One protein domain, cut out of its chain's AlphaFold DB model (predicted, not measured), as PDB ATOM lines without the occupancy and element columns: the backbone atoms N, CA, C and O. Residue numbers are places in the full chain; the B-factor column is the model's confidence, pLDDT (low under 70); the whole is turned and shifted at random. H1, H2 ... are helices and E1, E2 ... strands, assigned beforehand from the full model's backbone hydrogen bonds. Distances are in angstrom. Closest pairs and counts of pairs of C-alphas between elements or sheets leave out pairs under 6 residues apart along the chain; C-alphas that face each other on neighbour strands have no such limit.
ATOM      1  N   PHE A  19     123.277 280.607 315.219       91.50
ATOM      2  CA  PHE A  19     124.184 280.957 316.308       91.50
ATOM      3  C   PHE A  19     125.632 280.675 315.906       91.50
ATOM      4  O   PHE A  19     125.887 279.963 314.939       91.50
ATOM      5  N   ILE A  20     126.574 281.266 316.634       92.00
ATOM      6  CA  ILE A  20     128.005 281.058 316.419       92.00
ATOM      7  C   ILE A  20     128.453 279.965 317.383       92.00
ATOM      8  O   ILE A  20     128.186 280.054 318.582       92.00
ATOM      9  N   HIS A  21     129.103 278.932 316.862       90.44
ATOM     10  CA  HIS A  21     129.673 277.866 317.667       90.44
ATOM     11  C   HIS A  21     130.762 278.448 318.590       90.44
ATOM     12  O   HIS A  21     131.704 279.064 318.090       90.44
ATOM     13  N   PRO A  22     130.706 278.212 319.916       83.75
ATOM     14  CA  PRO A  22     131.604 278.862 320.874       83.75
ATOM     15  C   PRO A  22     133.082 278.475 320.703       83.75
ATOM     16  O   PRO A  22     133.947 279.328 320.837       83.75
ATOM     17  N   GLY A  23     133.377 277.211 320.375       86.50
ATOM     18  CA  GLY A  23     134.750 276.734 320.137       86.50
ATOM     19  C   GLY A  23     135.338 277.030 318.747       86.50
ATOM     20  O   GLY A  23     136.491 277.424 318.652       86.50
ATOM     21  N   THR A  24     134.578 276.837 317.661       92.62
ATOM     22  CA  THR A  24     135.093 276.932 316.282       92.62
ATOM     23  C   THR A  24     134.811 278.266 315.588       92.62
ATOM     24  O   THR A  24     135.401 278.537 314.547       92.62
ATOM     25  N   GLY A  25     133.880 279.082 316.096       93.00
ATOM     26  CA  GLY A  25     133.412 280.295 315.412       93.00
ATOM     27  C   GLY A  25     132.504 280.036 314.199       93.00
ATOM     28  O   GLY A  25     132.067 280.980 313.541       93.00
ATOM     29  N   GLU A  26     132.181 278.776 313.894       95.00
ATOM     30  CA  GLU A  26     131.298 278.403 312.785       95.00
ATOM     31  C   GLU A  26     129.875 278.938 313.008       95.00
ATOM     32  O   GLU A  26     129.301 278.785 314.086       95.00
ATOM     33  N   THR A  27     129.261 279.532 311.982       95.81
ATOM     34  CA  THR A  27     127.846 279.928 312.054       95.81
ATOM     35  C   THR A  27     126.943 278.738 311.743       95.81
ATOM     36  O   THR A  27     126.881 278.269 310.609       95.81
ATOM     37  N   ILE A  28     126.185 278.288 312.739       93.31
ATOM     38  CA  ILE A  28     125.248 277.170 312.635       93.31
ATOM     39  C   ILE A  28     123.839 277.711 312.394       93.31
ATOM     40  O   ILE A  28     123.300 278.458 313.209       93.31
ATOM     41  N   GLN A  29     123.231 277.315 311.274       92.12
ATOM     42  CA  GLN A  29     121.852 277.663 310.928       92.12
ATOM     43  C   GLN A  29     120.867 276.722 311.626       92.12
ATOM     44  O   GLN A  29     120.975 275.499 311.510       92.12
ATOM     45  N   ILE A  30     119.872 277.295 312.296       88.38
ATOM     46  CA  ILE A  30     118.788 276.554 312.943       88.38
ATOM     47  C   ILE A  30     117.728 276.280 311.883       88.38
ATOM     48  O   ILE A  30     117.179 277.202 311.272       88.38
ATOM     49  N   ARG A  31     117.466 274.999 311.630       77.12
ATOM     50  CA  ARG A  31     116.552 274.569 310.572       77.12
ATOM     51  C   ARG A  31     115.158 274.333 311.136       77.12
ATOM     52  O   ARG A  31     114.981 273.536 312.050       77.12
ATOM     53  N   GLY A  32     114.165 274.929 310.484       73.81
ATOM     54  CA  GLY A  32     112.760 274.609 310.708       73.81
ATOM     55  C   GLY A  32     111.971 275.676 311.459       73.81
ATOM     56  O   GLY A  32     112.429 276.787 311.732       73.81
ATOM     57  N   TYR A  33     110.711 275.332 311.702       74.62
ATOM     58  CA  TYR A  33     109.711 276.186 312.319       74.62
ATOM     59  C   TYR A  33     109.357 275.565 313.671       74.62
ATOM     60  O   TYR A  33     108.745 274.502 313.713       74.62
ATOM     61  N   HIS A  34     109.763 276.209 314.767       81.00
ATOM     62  CA  HIS A  34     109.533 275.695 316.119       81.00
ATOM     63  C   HIS A  34     108.511 276.555 316.863       81.00
ATOM     64  O   HIS A  34     108.613 277.786 316.885       81.00
ATOM     65  N   THR A  35     107.532 275.897 317.476       82.88
ATOM     66  CA  THR A  35     106.506 276.504 318.335       82.88
ATOM     67  C   THR A  35     106.419 275.720 319.643       82.88
ATOM     68  O   THR A  35     107.080 274.696 319.796       82.88
ATOM     69  N   CYS A  36     105.580 276.150 320.589       83.06
ATOM     70  CA  CYS A  36     105.364 275.373 321.814       83.06
ATOM     71  C   CYS A  36     104.738 273.988 321.588       83.06
ATOM     72  O   CYS A  36     104.701 273.195 322.520       83.06
ATOM     73  N   LEU A  37     104.191 273.730 320.398       83.88
ATOM     74  CA  LEU A  37     103.566 272.454 320.049       83.88
ATOM     75  C   LEU A  37     104.545 271.502 319.352       83.88
ATOM     76  O   LEU A  37     104.178 270.378 319.029       83.88
ATOM     77  N   SER A  38     105.776 271.946 319.080       85.25
ATOM     78  CA  SER A  38     106.788 271.105 318.447       85.25
ATOM     79  C   SER A  38     107.160 269.941 319.366       85.25
ATOM     80  O   SER A  38     107.584 270.142 320.500       85.25
ATOM     81  N   GLN A  39     107.026 268.724 318.848       85.69
ATOM     82  CA  GLN A  39     107.451 267.484 319.496       85.69
ATOM     83  C   GLN A  39     108.734 266.966 318.837       85.69
ATOM     84  O   GLN A  39     109.080 267.401 317.739       85.69
ATOM     85  N   PHE A  40     109.425 266.039 319.507       89.25
ATOM     86  CA  PHE A  40     110.652 265.404 319.008       89.25
ATOM     87  C   PHE A  40     111.717 266.432 318.591       89.25
ATOM     88  O   PHE A  40     112.194 266.457 317.456       89.25
ATOM     89  N   VAL A  41     112.071 267.326 319.515       90.56
ATOM     90  CA  VAL A  41     113.042 268.400 319.271       90.56
ATOM     91  C   VAL A  41     114.357 268.139 319.994       90.56
ATOM     92  O   VAL A  41     114.358 267.675 321.130       90.56
ATOM     93  N   ILE A  42     115.467 268.502 319.355       93.88
ATOM     94  CA  ILE A  42     116.768 268.628 320.010       93.88
ATOM     95  C   ILE A  42     116.943 270.085 320.422       93.88
ATOM     96  O   ILE A  42     116.752 270.992 319.606       93.88
ATOM     97  N   TYR A  43     117.314 270.324 321.677       93.31
ATOM     98  CA  TYR A  43     117.569 271.660 322.205       93.31
ATOM     99  C   TYR A  43     118.905 271.718 322.942       93.31
ATOM    100  O   TYR A  43     119.416 270.711 323.417       93.31
ATOM    101  N   VAL A  44     119.452 272.924 323.061       92.50
ATOM    102  CA  VAL A  44     120.597 273.222 323.925       92.50
ATOM    103  C   VAL A  44     120.151 274.126 325.063       92.50
ATOM    104  O   VAL A  44     119.361 275.050 324.846       92.50
ATOM    105  N   ILE A  45     120.660 273.868 326.267       91.81
ATOM    106  CA  ILE A  45     120.523 274.763 327.417       91.81
ATOM    107  C   ILE A  45     121.796 275.593 327.517       91.81
ATOM    108  O   ILE A  45     122.903 275.061 327.498       91.81
ATOM    109  N   VAL A  46     121.629 276.902 327.643       88.69
ATOM    110  CA  VAL A  46     122.719 277.850 327.852       88.69
ATOM    111  C   VAL A  46     122.431 278.689 329.086       88.69
ATOM    112  O   VAL A  46     121.289 279.080 329.340       88.69
ATOM    113  N   CYS A  47     123.471 278.988 329.856       84.69
ATOM    114  CA  CYS A  47     123.361 279.962 330.927       84.69
ATOM    115  C   CYS A  47     123.483 281.368 330.334       84.69
ATOM    116  O   CYS A  47     124.505 281.723 329.748       84.69
ATOM    117  N   TRP A  48     122.430 282.169 330.470       72.94
ATOM    118  CA  TRP A  48     122.407 283.547 330.001       72.94
ATOM    119  C   TRP A  48     122.727 284.485 331.166       72.94
ATOM    120  O   TRP A  48     121.854 284.837 331.959       72.94
ATOM    121  N   GLY A  49     123.993 284.887 331.289       70.75
ATOM    122  CA  GLY A  49     124.423 285.828 332.319       70.75
ATOM    123  C   GLY A  49     125.934 286.039 332.355       70.75
ATOM    124  O   GLY A  49     126.711 285.183 331.953       70.75
ATOM    125  N   ASN A  50     126.339 287.205 332.854       57.66
ATOM    126  CA  ASN A  50     127.705 287.729 332.786       57.66
ATOM    127  C   ASN A  50     128.541 287.367 334.032       57.66
ATOM    128  O   ASN A  50     129.595 287.959 334.253       57.66
ATOM    129  N   ARG A  51     128.041 286.500 334.924       55.75
ATOM    130  CA  ARG A  51     128.686 286.261 336.220       55.75
ATOM    131  C   ARG A  51     129.600 285.054 336.170       55.75
ATOM    132  O   ARG A  51     129.144 283.931 335.984       55.75
ATOM    133  N   ALA A  52     130.875 285.364 336.389       50.75
ATOM    134  CA  ALA A  52     131.955 284.443 336.661       50.75
ATOM    135  C   ALA A  52     131.523 283.340 337.639       50.75
ATOM    136  O   ALA A  52     130.890 283.604 338.662       50.75
ATOM    137  N   GLU A  53     131.942 282.136 337.280       53.56
ATOM    138  CA  GLU A  53     131.748 280.770 337.785       53.56
ATOM    139  C   GLU A  53     131.720 280.540 339.317       53.56
ATOM    140  O   GLU A  53     131.536 279.412 339.762       53.56
ATOM    141  N   LYS A  54     131.870 281.569 340.159       54.66
ATOM    142  CA  LYS A  54     132.065 281.430 341.614       54.66
ATOM    143  C   LYS A  54     130.811 281.494 342.490       54.66
ATOM    144  O   LYS A  54     130.918 281.125 343.653       54.66
ATOM    145  N   LEU A  55     129.653 281.954 342.003       62.56
ATOM    146  CA  LEU A  55     128.463 282.138 342.863       62.56
ATOM    147  C   LEU A  55     127.288 281.187 342.588       62.56
ATOM    148  O   LEU A  55     126.219 281.355 343.170       62.56
ATOM    149  N   GLY A  56     127.488 280.178 341.739       66.06
ATOM    150  CA  GLY A  56     126.417 279.282 341.313       66.06
ATOM    151  C   GLY A  56     125.438 279.952 340.344       66.06
ATOM    152  O   GLY A  56     125.297 281.176 340.286       66.06
ATOM    153  N   HIS A  57     124.769 279.125 339.547       75.00
ATOM    154  CA  HIS A  57     123.758 279.559 338.590       75.00
ATOM    155  C   HIS A  57     122.365 279.225 339.118       75.00
ATOM    156  O   HIS A  57     122.133 278.127 339.623       75.00
ATOM    157  N   THR A  58     121.425 280.157 338.981       79.12
ATOM    158  CA  THR A  58     120.011 279.904 339.284       79.12
ATOM    159  C   THR A  58     119.295 279.397 338.037       79.12
ATOM    160  O   THR A  58     119.603 279.831 336.927       79.12
ATOM    161  N   SER A  59     118.278 278.548 338.202       79.19
ATOM    162  CA  SER A  59     117.460 278.038 337.088       79.19
ATOM    163  C   SER A  59     116.866 279.152 336.215       79.19
ATOM    164  O   SER A  59     116.787 278.995 335.000       79.19
ATOM    165  N   ASP A  60     116.548 280.313 336.794       81.44
ATOM    166  CA  ASP A  60     116.027 281.481 336.070       81.44
ATOM    167  C   ASP A  60     117.007 282.100 335.055       81.44
ATOM    168  O   ASP A  60     116.594 282.867 334.180       81.44
ATOM    169  N   GLN A  61     118.304 281.781 335.145       84.50
ATOM    170  CA  GLN A  61     119.331 282.207 334.183       84.50
ATOM    171  C   GLN A  61     119.442 281.249 332.999       84.50
ATOM    172  O   GLN A  61     120.013 281.602 331.963       84.50
ATOM    173  N   LEU A  62     118.892 280.042 333.130       87.62
ATOM    174  CA  LEU A  62     118.902 279.078 332.052       87.62
ATOM    175  C   LEU A  62     117.956 279.549 330.952       87.62
ATOM    176  O   LEU A  62     116.831 280.021 331.160       87.62
ATOM    177  N   ARG A  63     118.468 279.458 329.740       89.69
ATOM    178  CA  ARG A  63     117.741 279.694 328.509       89.69
ATOM    179  C   ARG A  63     117.947 278.481 327.629       89.69
ATOM    180  O   ARG A  63     118.959 277.796 327.743       89.69
ATOM    181  N   PHE A  64     117.001 278.210 326.747       90.75
ATOM    182  CA  PHE A  64     117.134 277.102 325.815       90.75
ATOM    183  C   PHE A  64     116.846 277.533 324.389       90.75
ATOM    184  O   PHE A  64     116.120 278.494 324.131       90.75
ATOM    185  N   MET A  65     117.443 276.816 323.453       90.75
ATOM    186  CA  MET A  65     117.305 277.050 322.026       90.75
ATOM    187  C   MET A  65     117.047 275.718 321.343       90.75
ATOM    188  O   MET A  65     117.781 274.762 321.570       90.75
ATOM    189  N   VAL A  66     116.016 275.658 320.504       91.44
ATOM    190  CA  VAL A  66     115.772 274.484 319.663       91.44
ATOM    191  C   VAL A  66     116.777 274.497 318.515       91.44
ATOM    192  O   VAL A  66     116.904 275.507 317.824       91.44
ATOM    193  N   LEU A  67     117.497 273.392 318.346       92.50
ATOM    194  CA  LEU A  67     118.504 273.197 317.304       92.50
ATOM    195  C   LEU A  67     117.915 272.499 316.079       92.50
ATOM    196  O   LEU A  67     118.240 272.841 314.941       92.50
ATOM    197  N   GLU A  68     117.053 271.511 316.317       91.88
ATOM    198  CA  GLU A  68     116.509 270.640 315.283       91.88
ATOM    199  C   GLU A  68     115.149 270.080 315.715       91.88
ATOM    200  O   GLU A  68     114.926 269.790 316.888       91.88
ATOM    201  N   THR A  69     114.237 269.891 314.762       89.81
ATOM    202  CA  THR A  69     113.036 269.069 314.956       89.81
ATOM    203  C   THR A  69     113.169 267.813 314.121       89.81
ATOM    204  O   THR A  69     113.397 267.890 312.913       89.81
ATOM    205  N   ILE A  70     113.003 266.664 314.764       88.62
ATOM    206  CA  ILE A  70     112.987 265.371 314.099       88.62
ATOM    207  C   ILE A  70     111.573 265.158 313.563       88.62
ATOM    208  O   ILE A  70     110.627 265.114 314.350       88.62
ATOM    209  N   PRO A  71     111.382 265.079 312.231       82.50
ATOM    210  CA  PRO A  71     110.058 264.840 311.688       82.50
ATOM    211  C   PRO A  71     109.562 263.470 312.170       82.50
ATOM    212  O   PRO A  71     110.360 262.526 312.198       82.50
ATOM    213  N   PRO A  72     108.269 263.338 312.518       75.12
ATOM    214  CA  PRO A  72     107.702 262.042 312.850       75.12
ATOM    215  C   PRO A  72     107.928 261.101 311.666       75.12
ATOM    216  O   PRO A  72     107.609 261.424 310.516       75.12
ATOM    217  N   LEU A  73     108.559 259.965 311.937       71.44
ATOM    218  CA  LEU A  73     108.896 259.003 310.902       71.44
ATOM    219  C   LEU A  73     107.625 258.285 310.425       71.44
ATOM    220  O   LEU A  73     106.625 258.191 311.141       71.44
ATOM    221  N   LYS A  74     107.647 257.788 309.183       72.38
ATOM    222  CA  LYS A  74     106.552 256.975 308.629       72.38
ATOM    223  C   LYS A  74     106.350 255.715 309.495       72.38
ATOM    224  O   LYS A  74     107.258 255.305 310.215       72.38
ATOM    225  N   ARG A  75     105.158 255.099 309.426       68.25
ATOM    226  CA  ARG A  75     104.792 253.909 310.226       68.25
ATOM    227  C   ARG A  75     105.925 252.868 310.243       68.25
ATOM    228  O   ARG A  75     106.327 252.402 309.182       68.25
ATOM    229  N   GLY A  76     106.388 252.507 311.443       65.75
ATOM    230  CA  GLY A  76     107.368 251.440 311.675       65.75
ATOM    231  C   GLY A  76     108.807 251.886 311.957       65.75
ATOM    232  O   GLY A  76     109.633 251.027 312.239       65.75
ATOM    233  N   SER A  77     109.137 253.181 311.901       72.88
ATOM    234  CA  SER A  77     110.476 253.658 312.292       72.88
ATOM    235  C   SER A  77     110.499 254.211 313.720       72.88
ATOM    236  O   SER A  77     109.592 254.943 314.123       72.88
ATOM    237  N   ASP A  78     111.568 253.913 314.458       84.94
ATOM    238  CA  ASP A  78     111.748 254.360 315.836       84.94
ATOM    239  C   ASP A  78     112.212 255.831 315.894       84.94
ATOM    240  O   ASP A  78     113.365 256.177 315.609       84.94
ATOM    241  N   CYS A  79     111.278 256.727 316.229       85.62
ATOM    242  CA  CYS A  79     111.560 258.153 316.397       85.62
ATOM    243  C   CYS A  79     112.453 258.424 317.617       85.62
ATOM    244  O   CYS A  79     113.197 259.404 317.608       85.62
ATOM    245  N   GLU A  80     112.390 257.575 318.645       87.88
ATOM    246  CA  GLU A  80     113.189 257.706 319.860       87.88
ATOM    247  C   GLU A  80     114.655 257.384 319.575       87.88
ATOM    248  O   GLU A  80     115.535 258.169 319.931       87.88
ATOM    249  N   LEU A  81     114.924 256.299 318.842       91.06
ATOM    250  CA  LEU A  81     116.280 255.971 318.396       91.06
ATOM    251  C   LEU A  81     116.892 257.129 317.598       91.06
ATOM    252  O   LEU A  81     118.017 257.554 317.865       91.06
ATOM    253  N   ARG A  82     116.127 257.704 316.660       91.25
ATOM    254  CA  ARG A  82     116.596 258.848 315.869       91.25
ATOM    255  C   ARG A  82     116.847 260.083 316.732       91.25
ATOM    256  O   ARG A  82     117.803 260.807 316.465       91.25
ATOM    257  N   LEU A  83     116.022 260.341 317.748       92.25
ATOM    258  CA  LEU A  83     116.276 261.426 318.697       92.25
ATOM    259  C   LEU A  83     117.602 261.226 319.426       92.25
ATOM    260  O   LEU A  83     118.430 262.132 319.403       92.25
ATOM    261  N   LYS A  84     117.834 260.035 319.988       93.44
ATOM    262  CA  LYS A  84     119.063 259.724 320.727       93.44
ATOM    263  C   LYS A  84     120.309 259.813 319.837       93.44
ATOM    264  O   LYS A  84     121.306 260.421 320.211       93.44
ATOM    265  N   GLN A  85     120.240 259.318 318.600       94.69
ATOM    266  CA  GLN A  85     121.329 259.471 317.626       94.69
ATOM    267  C   GLN A  85     121.621 260.946 317.301       94.69
ATOM    268  O   GLN A  85     122.778 261.353 317.169       94.69
ATOM    269  N   ARG A  86     120.581 261.776 317.154       95.12
ATOM    270  CA  ARG A  86     120.755 263.211 316.877       95.12
ATOM    271  C   ARG A  86     121.264 263.971 318.097       95.12
ATOM    272  O   ARG A  86     122.074 264.874 317.915       95.12
ATOM    273  N   GLU A  87     120.861 263.588 319.302       95.38
ATOM    274  CA  GLU A  87     121.424 264.098 320.554       95.38
ATOM    275  C   GLU A  87     122.936 263.850 320.617       95.38
ATOM    276  O   GLU A  87     123.693 264.813 320.732       95.38
ATOM    277  N   VAL A  88     123.390 262.606 320.409       96.88
ATOM    278  CA  VAL A  88     124.826 262.261 320.365       96.88
ATOM    279  C   VAL A  88     125.567 263.108 319.330       96.88
ATOM    280  O   VAL A  88     126.625 263.675 319.611       96.88
ATOM    281  N   TRP A  89     124.997 263.241 318.127       96.00
ATOM    282  CA  TRP A  89     125.597 264.052 317.072       96.00
ATOM    283  C   TRP A  89     125.760 265.516 317.493       96.00
ATOM    284  O   TRP A  89     126.809 266.104 317.238       96.00
ATOM    285  N   TRP A  90     124.752 266.106 318.143       95.88
ATOM    286  CA  TRP A  90     124.809 267.490 318.618       95.88
ATOM    287  C   TRP A  90     125.767 267.669 319.797       95.88
ATOM    288  O   TRP A  90     126.488 268.667 319.811       95.88
ATOM    289  N   ILE A  91     125.840 266.711 320.728       96.00
ATOM    290  CA  ILE A  91     126.811 266.747 321.830       96.00
ATOM    291  C   ILE A  91     128.239 266.774 321.277       96.00
ATOM    292  O   ILE A  91     129.053 267.596 321.701       96.00
ATOM    293  N   ASN A  92     128.525 265.924 320.287       94.19
ATOM    294  CA  ASN A  92     129.824 265.898 319.624       94.19
ATOM    295  C   ASN A  92     130.072 267.179 318.806       94.19
ATOM    296  O   ASN A  92     131.108 267.822 318.952       94.19
ATOM    297  N   LYS A  93     129.099 267.609 317.986       94.25
ATOM    298  CA  LYS A  93     129.222 268.797 317.121       94.25
ATOM    299  C   LYS A  93     129.445 270.088 317.909       94.25
ATOM    300  O   LYS A  93     130.081 270.984 317.368       94.25
ATOM    301  N   LEU A  94     128.909 270.196 319.126       93.88
ATOM    302  CA  LEU A  94     129.053 271.373 319.991       93.88
ATOM    303  C   LEU A  94     130.152 271.233 321.054       93.88
ATOM    304  O   LEU A  94     130.388 272.188 321.793       93.88
ATOM    305  N   ASN A  95     130.809 270.070 321.138       93.56
ATOM    306  CA  ASN A  95     131.774 269.726 322.182       93.56
ATOM    307  C   ASN A  95     131.236 270.003 323.602       93.56
ATOM    308  O   ASN A  95     131.857 270.707 324.395       93.56
ATOM    309  N   THR A  96     130.044 269.488 323.916       94.19
ATOM    310  CA  THR A  96     129.347 269.775 325.186       94.19
ATOM    311  C   THR A  96     129.446 268.659 326.224       94.19
ATOM    312  O   THR A  96     128.680 268.675 327.194       94.19
ATOM    313  N   LEU A  97     130.350 267.693 326.034       95.12
ATOM    314  CA  LEU A  97     130.729 266.739 327.078       95.12
ATOM    315  C   LEU A  97     131.533 267.434 328.180       95.12
ATOM    316  O   LEU A  97     132.324 268.339 327.912       95.12
ATOM    317  N   HIS A  98     131.374 266.980 329.416       92.00
ATOM    318  CA  HIS A  98     132.215 267.391 330.532       92.00
ATOM    319  C   HIS A  98     133.697 267.078 330.226       92.00
ATOM    320  O   HIS A  98     133.996 265.973 329.766       92.00
ATOM    321  N   PRO A  99     134.643 268.010 330.466       92.25
ATOM    322  CA  PRO A  99     134.500 269.260 331.227       92.25
ATOM    323  C   PRO A  99     134.067 270.493 330.413       92.25
ATOM    324  O   PRO A  99     133.871 271.557 330.988       92.25
ATOM    325  N   HIS A 100     133.918 270.381 329.093       88.75
ATOM    326  CA  HIS A 100     133.599 271.515 328.214       88.75
ATOM    327  C   HIS A 100     132.119 271.928 328.261       88.75
ATOM    328  O   HIS A 100     131.777 273.061 327.922       88.75
ATOM    329  N   GLY A 101     131.233 271.024 328.686       89.56
ATOM    330  CA  GLY A 101     129.811 271.291 328.878       89.56
ATOM    331  C   GLY A 101     129.182 270.441 329.983       89.56
ATOM    332  O   GLY A 101     129.872 269.802 330.775       89.56
ATOM    333  N   LEU A 102     127.848 270.457 330.045       90.25
ATOM    334  CA  LEU A 102     127.072 269.812 331.112       90.25
ATOM    335  C   LEU A 102     126.695 268.346 330.827       90.25
ATOM    336  O   LEU A 102     126.156 267.689 331.717       90.25
ATOM    337  N   ASN A 103     126.944 267.824 329.619       94.31
ATOM    338  CA  ASN A 103     126.634 266.424 329.306       94.31
ATOM    339  C   ASN A 103     127.701 265.521 329.926       94.31
ATOM    340  O   ASN A 103     128.891 265.746 329.719       94.31
ATOM    341  N   LYS A 104     127.289 264.509 330.693       95.12
ATOM    342  CA  LYS A 104     128.225 263.600 331.371       95.12
ATOM    343  C   LYS A 104     128.813 262.574 330.407       95.12
ATOM    344  O   LYS A 104     130.018 262.350 330.414       95.12
ATOM    345  N   ASP A 105     127.955 261.991 329.589       94.31
ATOM    346  CA  ASP A 105     128.239 260.914 328.653       94.31
ATOM    347  C   ASP A 105     127.187 260.898 327.530       94.31
ATOM    348  O   ASP A 105     126.258 261.709 327.503       94.31
ATOM    349  N   TYR A 106     127.382 260.001 326.567       93.25
ATOM    350  CA  TYR A 106     126.398 259.637 325.554       93.25
ATOM    351  C   TYR A 106     126.655 258.204 325.076       93.25
ATOM    352  O   TYR A 106     127.772 257.694 325.190       93.25
ATOM    353  N   ASP A 107     125.636 257.560 324.508       93.00
ATOM    354  CA  ASP A 107     125.720 256.170 324.060       93.00
ATOM    355  C   ASP A 107     126.051 256.065 322.559       93.00
ATOM    356  O   ASP A 107     125.280 256.494 321.699       93.00
ATOM    357  N   LEU A 108     127.207 255.481 322.226       92.25
ATOM    358  CA  LEU A 108     127.612 255.216 320.841       92.25
ATOM    359  C   LEU A 108     127.044 253.908 320.275       92.25
ATOM    360  O   LEU A 108     127.023 253.753 319.053       92.25
ATOM    361  N   TYR A 109     126.549 252.990 321.113       92.94
ATOM    362  CA  TYR A 109     125.939 251.736 320.658       92.94
ATOM    363  C   TYR A 109     124.657 251.972 319.853       92.94
ATOM    364  O   TYR A 109     124.245 251.111 319.090       92.94
ATOM    365  N   LEU A 110     124.083 253.176 319.931       90.56
ATOM    366  CA  LEU A 110     122.943 253.608 319.121       90.56
ATOM    367  C   LEU A 110     123.201 253.599 317.602       90.56
ATOM    368  O   LEU A 110     122.257 253.795 316.836       90.56
ATOM    369  N   PHE A 111     124.450 253.446 317.158       88.75
ATOM    370  CA  PHE A 111     124.842 253.432 315.743       88.75
ATOM    371  C   PHE A 111     125.296 252.055 315.233       88.75
ATOM    372  O   PHE A 111     125.714 251.963 314.077       88.75
ATOM    373  N   LEU A 112     125.244 251.021 316.079       88.25
ATOM    374  CA  LEU A 112     125.577 249.632 315.750       88.25
ATOM    375  C   LEU A 112     124.300 248.814 315.536       88.25
ATOM    376  O   LEU A 112     124.323 247.954 314.629       88.25
TER     377      LEU A 112
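AT A GLANCE: This is residues 19 to 112 of the 112 residues of an uncharacterized protein of Xenopus laevis (UniProt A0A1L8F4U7). With little regular structure, the model is a long two-stranded antiparallel hairpin, E2 and E3, with one helix, H1, packed on it, chiefly on E2; long loops make up much of the rest. Residues 50 to 56 stick out at one end, and residues 95 to 112 fold back along H1. The 94 printed residues include E1, E2, E3 and H1, in that order; the class is mixed, with 34 residues in named elements. The whole is only just loose, close to compact, with radius of gyration of the C-alphas 15.1 A and spans of 49 by 31 by 26 A.

HOW THE PARTS SIT: E1, residues 27 to 29, pairs with no named strand; its residues 27 to 28 pair antiparallel with residues 19 to 20. E2, residues 41 to 47, and E3, residues 62 to 69, form a hairpin at 156 degrees; N 44 and O 65, 2.9 A apart, are within hydrogen-bond range. H1, residues 79 to 94, has every O i to N i+4 pair within hydrogen-bond range. The closest C-alphas of E2 and H1 are those of Ile 42 and Glu 87, 6.5 A. E1 and H1 are apart.

IN THESE COORDINATES: E1 begins at C-alpha 27 (127.846, 279.928, 312.054). From first to last C-alpha E2 measures 19.4 A, E3 20.7 A and H1 22.2 A. H1 ends at C-alpha 94 (129.053, 271.373, 319.991).

THE WHOLE: The C-alphas farthest apart, Lys 54 and Arg 75, are 49.9 A apart. The printed part has no cut. The links E1 to E2 and E2 to E3 are long. pLDDT is under 70 at residues 50 to 56 and 75 to 76.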